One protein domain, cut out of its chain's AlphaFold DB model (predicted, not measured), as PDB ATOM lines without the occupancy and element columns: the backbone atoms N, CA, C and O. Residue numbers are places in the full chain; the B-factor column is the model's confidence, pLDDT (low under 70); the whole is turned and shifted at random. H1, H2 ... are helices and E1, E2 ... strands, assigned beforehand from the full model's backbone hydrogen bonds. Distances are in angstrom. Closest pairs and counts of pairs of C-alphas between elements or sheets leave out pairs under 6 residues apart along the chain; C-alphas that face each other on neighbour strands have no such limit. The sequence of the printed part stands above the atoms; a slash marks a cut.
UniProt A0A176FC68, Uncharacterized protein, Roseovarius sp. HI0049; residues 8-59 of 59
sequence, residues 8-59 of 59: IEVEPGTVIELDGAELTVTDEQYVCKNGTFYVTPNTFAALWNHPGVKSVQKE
ATOM      1  N   ILE A   8      31.452 -39.493 -21.991       90.88
ATOM      2  CA  ILE A   8      30.532 -38.367 -22.113       90.88
ATOM      3  C   ILE A   8      30.417 -37.966 -23.585       90.88
ATOM      4  O   ILE A   8      31.434 -37.782 -24.256       90.88
ATOM      5  N   GLU A   9      29.188 -37.852 -24.084       92.25
ATOM      6  CA  GLU A   9      28.898 -37.272 -25.400       92.25
ATOM      7  C   GLU A   9      29.112 -35.754 -25.373       92.25
ATOM      8  O   GLU A   9      28.575 -35.082 -24.499       92.25
ATOM      9  N   VAL A  10      29.853 -35.216 -26.341       92.00
ATOM     10  CA  VAL A  10      30.051 -33.774 -26.556       92.00
ATOM     11  C   VAL A  10      29.915 -33.425 -28.034       92.00
ATOM     12  O   VAL A  10      30.078 -34.285 -28.898       92.00
ATOM     13  N   GLU A  11      29.646 -32.160 -28.356       90.25
ATOM     14  CA  GLU A  11      29.551 -31.722 -29.752       90.25
ATOM     15  C   GLU A  11      30.922 -31.749 -30.461       90.25
ATOM     16  O   GLU A  11      31.952 -31.463 -29.834       90.25
ATOM     17  N   PRO A  12      30.973 -32.054 -31.772       89.62
ATOM     18  CA  PRO A  12      32.190 -31.898 -32.563       89.62
ATOM     19  C   PRO A  12      32.715 -30.461 -32.478       89.62
ATOM     20  O   PRO A  12      31.953 -29.503 -32.580       89.62
ATOM     21  N   GLY A  13      34.024 -30.300 -32.292       88.94
ATOM     22  CA  GLY A  13      34.635 -28.986 -32.090       88.94
ATOM     23  C   GLY A  13      34.728 -28.551 -30.625       88.94
ATOM     24  O   GLY A  13      35.341 -27.521 -30.350       88.94
ATOM     25  N   THR A  14      34.192 -29.334 -29.679       91.25
ATOM     26  CA  THR A  14      34.395 -29.096 -28.241       91.25
ATOM     27  C   THR A  14      35.887 -29.067 -27.920       91.25
ATOM     28  O   THR A  14      36.613 -30.010 -28.237       91.25
ATOM     29  N   VAL A  15      36.347 -27.994 -27.279       90.31
ATOM     30  CA  VAL A  15      37.744 -27.830 -26.869       90.31
ATOM     31  C   VAL A  15      37.896 -28.216 -25.405       90.31
ATOM     32  O   VAL A  15      37.201 -27.704 -24.531       90.31
ATOM     33  N   ILE A  16      38.826 -29.126 -25.140       88.88
ATOM     34  CA  ILE A  16      39.173 -29.602 -23.808       88.88
ATOM     35  C   ILE A  16      40.613 -29.174 -23.514       88.88
ATOM     36  O   ILE A  16      41.543 -29.617 -24.182       88.88
ATOM     37  N   GLU A  17      40.824 -28.345 -22.492       89.12
ATOM     38  CA  GLU A  17      42.179 -27.999 -22.041       89.12
ATOM     39  C   GLU A  17      42.834 -29.181 -21.314       89.12
ATOM     40  O   GLU A  17      42.352 -29.606 -20.270       89.12
ATOM     41  N   LEU A  18      43.948 -29.706 -21.803       81.62
ATOM     42  CA  LEU A  18      44.748 -30.749 -21.169       81.62
ATOM     43  C   LEU A  18      46.121 -30.171 -20.804       81.62
ATOM     44  O   LEU A  18      46.896 -29.833 -21.691       81.62
ATOM     45  N   ASP A  19      46.415 -30.035 -19.507       82.31
ATOM     46  CA  ASP A  19      47.721 -29.578 -18.999       82.31
ATOM     47  C   ASP A  19      48.259 -28.286 -19.662       82.31
ATOM     48  O   ASP A  19      49.459 -28.122 -19.873       82.31
ATOM     49  N   GLY A  20      47.359 -27.353 -19.994       82.69
ATOM     50  CA  GLY A  20      47.694 -26.080 -20.646       82.69
ATOM     51  C   GLY A  20      47.755 -26.120 -22.179       82.69
ATOM     52  O   GLY A  20      48.125 -25.119 -22.786       82.69
ATOM     53  N   ALA A  21      47.391 -27.239 -22.811       83.12
ATOM     54  CA  ALA A  21      47.180 -27.355 -24.253       83.12
ATOM     55  C   ALA A  21      45.694 -27.569 -24.574       83.12
ATOM     56  O   ALA A  21      45.002 -28.300 -23.876       83.12
ATOM     57  N   GLU A  22      45.195 -26.976 -25.651       90.56
ATOM     58  CA  GLU A  22      43.821 -27.187 -26.107       90.56
ATOM     59  C   GLU A  22      43.741 -28.393 -27.051       90.56
ATOM     60  O   GLU A  22      44.456 -28.466 -28.052       90.56
ATOM     61  N   LEU A  23      42.860 -29.346 -26.736       86.88
ATOM     62  CA  LEU A  23      42.530 -30.472 -27.605       86.88
ATOM     63  C   LEU A  23      41.086 -30.355 -28.070       86.88
ATOM     64  O   LEU A  23      40.152 -30.403 -27.271       86.88
ATOM     65  N   THR A  24      40.901 -30.238 -29.377       89.25
ATOM     66  CA  THR A  24      39.577 -30.249 -29.991       89.25
ATOM     67  C   THR A  24      39.115 -31.687 -30.204       89.25
ATOM     68  O   THR A  24      39.802 -32.478 -30.848       89.25
ATOM     69  N   VAL A  25      37.934 -32.022 -29.690       88.62
ATOM     70  CA  VAL A  25      37.254 -33.282 -29.990       88.62
ATOM     71  C   VAL A  25      36.779 -33.226 -31.441       88.62
ATOM     72  O   VAL A  25      36.003 -32.344 -31.816       88.62
ATOM     73  N   THR A  26      37.259 -34.151 -32.266       85.19
ATOM     74  CA  THR A  26      36.881 -34.246 -33.683       85.19
ATOM     75  C   THR A  26      35.899 -35.394 -33.888       85.19
ATOM     76  O   THR A  26      35.769 -36.270 -33.040       85.19
ATOM     77  N   ASP A  27      35.191 -35.424 -35.018       79.94
ATOM     78  CA  ASP A  27      34.206 -36.481 -35.291       79.94
ATOM     79  C   ASP A  27      34.775 -37.903 -35.206       79.94
ATOM     80  O   ASP A  27      34.067 -38.824 -34.798       79.94
ATOM     81  N   GLU A  28      36.053 -38.061 -35.544       75.94
ATOM     82  CA  GLU A  28      36.749 -39.346 -35.611       75.94
ATOM     83  C   GLU A  28      37.627 -39.625 -34.380       75.94
ATOM     84  O   GLU A  28      38.186 -40.718 -34.259       75.94
ATOM     85  N   GLN A  29      37.782 -38.658 -33.469       78.19
ATOM     86  CA  GLN A  29      38.673 -38.774 -32.315       78.19
ATOM     87  C   GLN A  29      37.977 -38.381 -31.018       78.19
ATOM     88  O   GLN A  29      37.250 -37.398 -30.928       78.19
ATOM     89  N   TYR A  30      38.274 -39.129 -29.964       84.56
ATOM     90  CA  TYR A  30      37.860 -38.802 -28.609       84.56
ATOM     91  C   TYR A  30      39.019 -38.177 -27.832       84.56
ATOM     92  O   TYR A  30      40.188 -38.450 -28.106       84.56
ATOM     93  N   VAL A  31      38.701 -37.391 -26.805       89.19
ATOM     94  CA  VAL A  31      39.695 -36.855 -25.865       89.19
ATOM     95  C   VAL A  31      39.535 -37.553 -24.521       89.19
ATOM     96  O   VAL A  31      38.422 -37.722 -24.037       89.19
ATOM     97  N   CYS A  32      40.639 -37.971 -23.902       87.75
ATOM     98  CA  CYS A  32      40.632 -38.481 -22.531       87.75
ATOM     99  C   CYS A  32      41.270 -37.453 -21.601       87.75
ATOM    100  O   CYS A  32      42.454 -37.156 -21.743       87.75
ATOM    101  N   LYS A  33      40.504 -36.933 -20.640       86.06
ATOM    102  CA  LYS A  33      41.002 -36.009 -19.616       86.06
ATOM    103  C   LYS A  33      40.494 -36.422 -18.248       86.06
ATOM    104  O   LYS A  33      39.315 -36.716 -18.089       86.06
ATOM    105  N   ASN A  34      41.385 -36.429 -17.255       87.00
ATOM    106  CA  ASN A  34      41.059 -36.728 -15.854       87.00
ATOM    107  C   ASN A  34      40.260 -38.030 -15.675       87.00
ATOM    108  O   ASN A  34      39.354 -38.111 -14.848       87.00
ATOM    109  N   GLY A  35      40.573 -39.048 -16.482       86.50
ATOM    110  CA  GLY A  35      39.847 -40.314 -16.455       86.50
ATOM    111  C   GLY A  35      38.405 -40.200 -16.948       86.50
ATOM    112  O   GLY A  35      37.566 -40.955 -16.483       86.50
ATOM    113  N   THR A  36      38.107 -39.286 -17.870       88.81
ATOM    114  CA  THR A  36      36.830 -39.198 -18.589       88.81
ATOM    115  C   THR A  36      37.100 -39.108 -20.084       88.81
ATOM    116  O   THR A  36      37.935 -38.317 -20.523       88.81
ATOM    117  N   PHE A  37      36.406 -39.929 -20.865       90.62
ATOM    118  CA  PHE A  37      36.416 -39.870 -22.320       90.62
ATOM    119  C   PHE A  37      35.316 -38.933 -22.811       90.62
ATOM    120  O   PHE A  37      34.147 -39.160 -22.521       90.62
ATOM    121  N   TYR A  38      35.686 -37.932 -23.593       91.50
ATOM    122  CA  TYR A  38      34.785 -37.037 -24.303       91.50
ATOM    123  C   TYR A  38      34.728 -37.483 -25.760       91.50
ATOM    124  O   TYR A  38      35.758 -37.536 -26.438       91.50
ATOM    125  N   VAL A  39      33.542 -37.871 -26.217       91.12
ATOM    126  CA  VAL A  39      33.309 -38.495 -27.526       91.12
ATOM    127  C   VAL A  39      32.225 -37.731 -28.278       91.12
ATOM    128  O   VAL A  39      31.294 -37.222 -27.668       91.12
ATOM    129  N   THR A  40      32.294 -37.687 -29.605       91.94
ATOM    130  CA  THR A  40      31.211 -37.125 -30.430       91.94
ATOM    131  C   THR A  40      29.987 -38.042 -30.475       91.94
ATOM    132  O   THR A  40      30.120 -39.234 -30.180       91.94
ATOM    133  N   PRO A  41      28.804 -37.562 -30.914       89.00
ATOM    134  CA  PRO A  41      27.601 -38.394 -31.008       89.00
ATOM    135  C   PRO A  41      27.786 -39.623 -31.912       89.00
ATOM    136  O   PRO A  41      27.292 -40.708 -31.606       89.00
ATOM    137  N   ASN A  42      28.563 -39.484 -32.993       87.19
ATOM    138  CA  ASN A  42      28.896 -40.589 -33.897       87.19
ATOM    139  C   ASN A  42      29.710 -41.677 -33.179       87.19
ATOM    140  O   ASN A  42      29.367 -42.862 -33.229       87.19
ATOM    141  N   THR A  43      30.754 -41.273 -32.451       87.44
ATOM    142  CA  THR A  43      31.586 -42.188 -31.657       87.44
ATOM    143  C   THR A  43      30.795 -42.787 -30.490       87.44
ATOM    144  O   THR A  43      30.911 -43.977 -30.196       87.44
ATOM    145  N   PHE A  44      29.932 -41.997 -29.856       88.00
ATOM    146  CA  PHE A  44      29.048 -42.427 -28.780       88.00
ATOM    147  C   PHE A  44      28.089 -43.536 -29.232       88.00
ATOM    148  O   PHE A  44      27.975 -44.559 -28.558       88.00
ATOM    149  N   ALA A  45      27.458 -43.386 -30.400       86.75
ATOM    150  CA  ALA A  45      26.574 -44.399 -30.976       86.75
ATOM    151  C   ALA A  45      27.310 -45.716 -31.284       86.75
ATOM    152  O   ALA A  45      26.767 -46.802 -31.056       86.75
ATOM    153  N   ALA A  46      28.559 -45.636 -31.751       85.88
ATOM    154  CA  ALA A  46      29.403 -46.812 -31.960       85.88
ATOM    155  C   ALA A  46      29.761 -47.503 -30.630       85.88
ATOM    156  O   ALA A  46      29.689 -48.729 -30.521       85.88
ATOM    157  N   LEU A  47      30.097 -46.722 -29.601       85.44
ATOM    158  CA  LEU A  47      30.462 -47.222 -28.274       85.44
ATOM    159  C   LEU A  47      29.278 -47.797 -27.498       85.44
ATOM    160  O   LEU A  47      29.472 -48.740 -26.735       85.44
ATOM    161  N   TRP A  48      28.063 -47.285 -27.706       83.25
ATOM    162  CA  TRP A  48      26.859 -47.754 -27.014       83.25
ATOM    163  C   TRP A  48      26.636 -49.266 -27.170       83.25
ATOM    164  O   TRP A  48      26.182 -49.931 -26.243       83.25
ATOM    165  N   ASN A  49      27.003 -49.824 -28.326       82.56
ATOM    166  CA  ASN A  49      26.845 -51.248 -28.629       82.56
ATOM    167  C   ASN A  49      28.103 -52.084 -28.335       82.56
ATOM    168  O   ASN A  49      28.110 -53.294 -28.565       82.56
ATOM    169  N   HIS A  50      29.185 -51.468 -27.855       85.81
ATOM    170  CA  HIS A  50      30.446 -52.162 -27.636       85.81
ATOM    171  C   HIS A  50      30.411 -52.963 -26.317       85.81
ATOM    172  O   HIS A  50      30.160 -52.387 -25.259       85.81
ATOM    173  N   PRO A  51      30.753 -54.267 -26.305       84.94
ATOM    174  CA  PRO A  51      30.591 -55.139 -25.130       84.94
ATOM    175  C   PRO A  51      31.443 -54.736 -23.913       84.94
ATOM    176  O   PRO A  51      31.149 -55.121 -22.783       84.94
ATOM    177  N   GLY A  52      32.510 -53.960 -24.125       84.12
ATOM    178  CA  GLY A  52      33.337 -53.400 -23.046       84.12
ATOM    179  C   GLY A  52      32.787 -52.113 -22.416       84.12
ATOM    180  O   GLY A  52      33.298 -51.668 -21.386       84.12
ATOM    181  N   VAL A  53      31.774 -51.493 -23.022       86.44
ATOM    182  CA  VAL A  53      31.169 -50.246 -22.551       86.44
ATOM    183  C   VAL A  53      29.975 -50.594 -21.672       86.44
ATOM    184  O   VAL A  53      29.019 -51.227 -22.101       86.44
ATOM    185  N   LYS A  54      30.041 -50.194 -20.402       84.00
ATOM    186  CA  LYS A  54      29.008 -50.506 -19.400       84.00
ATOM    187  C   LYS A  54      27.973 -49.400 -19.229       84.00
ATOM    188  O   LYS A  54      26.926 -49.622 -18.637       84.00
ATOM    189  N   SER A  55      28.303 -48.193 -19.670       81.75
ATOM    190  CA  SER A  55      27.416 -47.029 -19.654       81.75
ATOM    191  C   SER A  55      28.035 -45.924 -20.496       81.75
ATOM    192  O   SER A  55      29.219 -45.980 -20.817       81.75
ATOM    193  N   VAL A  56      27.283 -44.888 -20.799       83.25
ATOM    194  CA  VAL A  56      27.793 -43.626 -21.334       83.25
ATOM    195  C   VAL A  56      26.820 -42.533 -20.870       83.25
ATOM    196  O   VAL A  56      25.667 -42.844 -20.563       83.25
ATOM    197  N   GLN A  57      27.283 -41.297 -20.717       83.31
ATOM    198  CA  GLN A  57      26.463 -40.174 -20.257       83.31
ATOM    199  C   GLN A  57      26.363 -39.123 -21.356       83.31
ATOM    200  O   GLN A  57      27.316 -38.911 -22.098       83.31
ATOM    201  N   LYS A  58      25.203 -38.485 -21.461       77.88
ATOM    202  CA  LYS A  58      24.987 -37.357 -22.360       77.88
ATOM    203  C   LYS A  58      24.888 -36.105 -21.496       77.88
ATOM    204  O   LYS A  58      24.027 -36.083 -20.615       77.88
ATOM    205  N   GLU A  59      25.801 -35.159 -21.695       66.38
ATOM    206  CA  GLU A  59      25.715 -33.813 -21.103       66.38
ATOM    207  C   GLU A  59      24.898 -32.875 -21.999       66.38
ATOM    208  O   GLU A  59      24.875 -33.093 -23.235       66.38
TER     209      GLU A  59
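What this domain is: This is residues 8 to 59 of the 59 residues of an uncharacterized protein of Roseovarius sp. HI0049 (UniProt A0A176FC68). Two small antiparallel hairpins stand one after the other along the long axis of an elongated body, E1 and E2 at one end and E3 and E4 in the middle, with the short helix H1 at the other end. Beyond H1 a loop sticks out with residues 49 to 54, and the last residues fold back, so that Glu 59 ends near Ile 8. The printed part has 52 residues with four named strands and one named helix in the order E1, E2, E3, E4, H1; the strands form two separate sheets of two, E1 - E2 and E3 - E4, each antiparallel. The class is mixed, helices and strands, with under half of the residues, 23, in named elements. The whole is compact by its radius of gyration of the C-alphas of 10.9 A, and its C-alphas span 34 by 20 by 18 A.

Where its parts are: E1 is residues 15 to 18, 9.5 A from first to last C-alpha, and begins at C-alpha 15 at (37.744, -27.830, -26.869). E2 is residues 21 to 24, 10.0 A. E3 is residues 31 to 33, 6.4 A, and E4 is residues 36 to 39, 9.6 A, with C-alpha 39 at (33.309, -38.495, -27.526). H1 is residues 41 to 48, 10.2 A, and ends at C-alpha 48 at (26.859, -47.754, -27.014).

How they stand to each other: E1 and E2 form a hairpin, antiparallel at 146 degrees between their directions. N 16 and O 23 are 2.8 A apart and N 18 and O 21 are 2.7 A apart, both within hydrogen-bond range. E1 and E3 have 3 pairs of C-alphas within 8 A, the closest being those of Leu 18 and Lys 33 at 6.6 A. E2 and E3 have 2 such pairs, the closest being those of Leu 23 and Val 31 at 7.2 A. E3 and E4 form the second hairpin, antiparallel at 161 degrees, with N 36 and O 33 and also N 38 and O 31 within hydrogen-bond range at 2.8 A each. E4 has its centre nearest to the mean of the C-alphas, at 3.0 A, and is apart from E1 and from E2. A tight link of 1 residue joins E4 to H1. H1 is apart from E1, E2 and E3, and every O i to N i+4 pair inside it is within hydrogen-bond range.

The domain as a whole: The two C-alphas farthest apart are those of Gly 20 and Pro 51, at 34.0 A, while those of Ile 8 and Glu 59, the first and last printed, are 6.7 A apart. Residues 49 to 54 stand free. The links E1 to E2, E3 to E4 and E4 to H1 are tight, E2 to E3 is short with 6 residues, and no link between named elements is long. The printed part has no cut and ends at the chain's last residue. The mean pLDDT of the printed part is 86.1, and the one residue under 70 is residue 59.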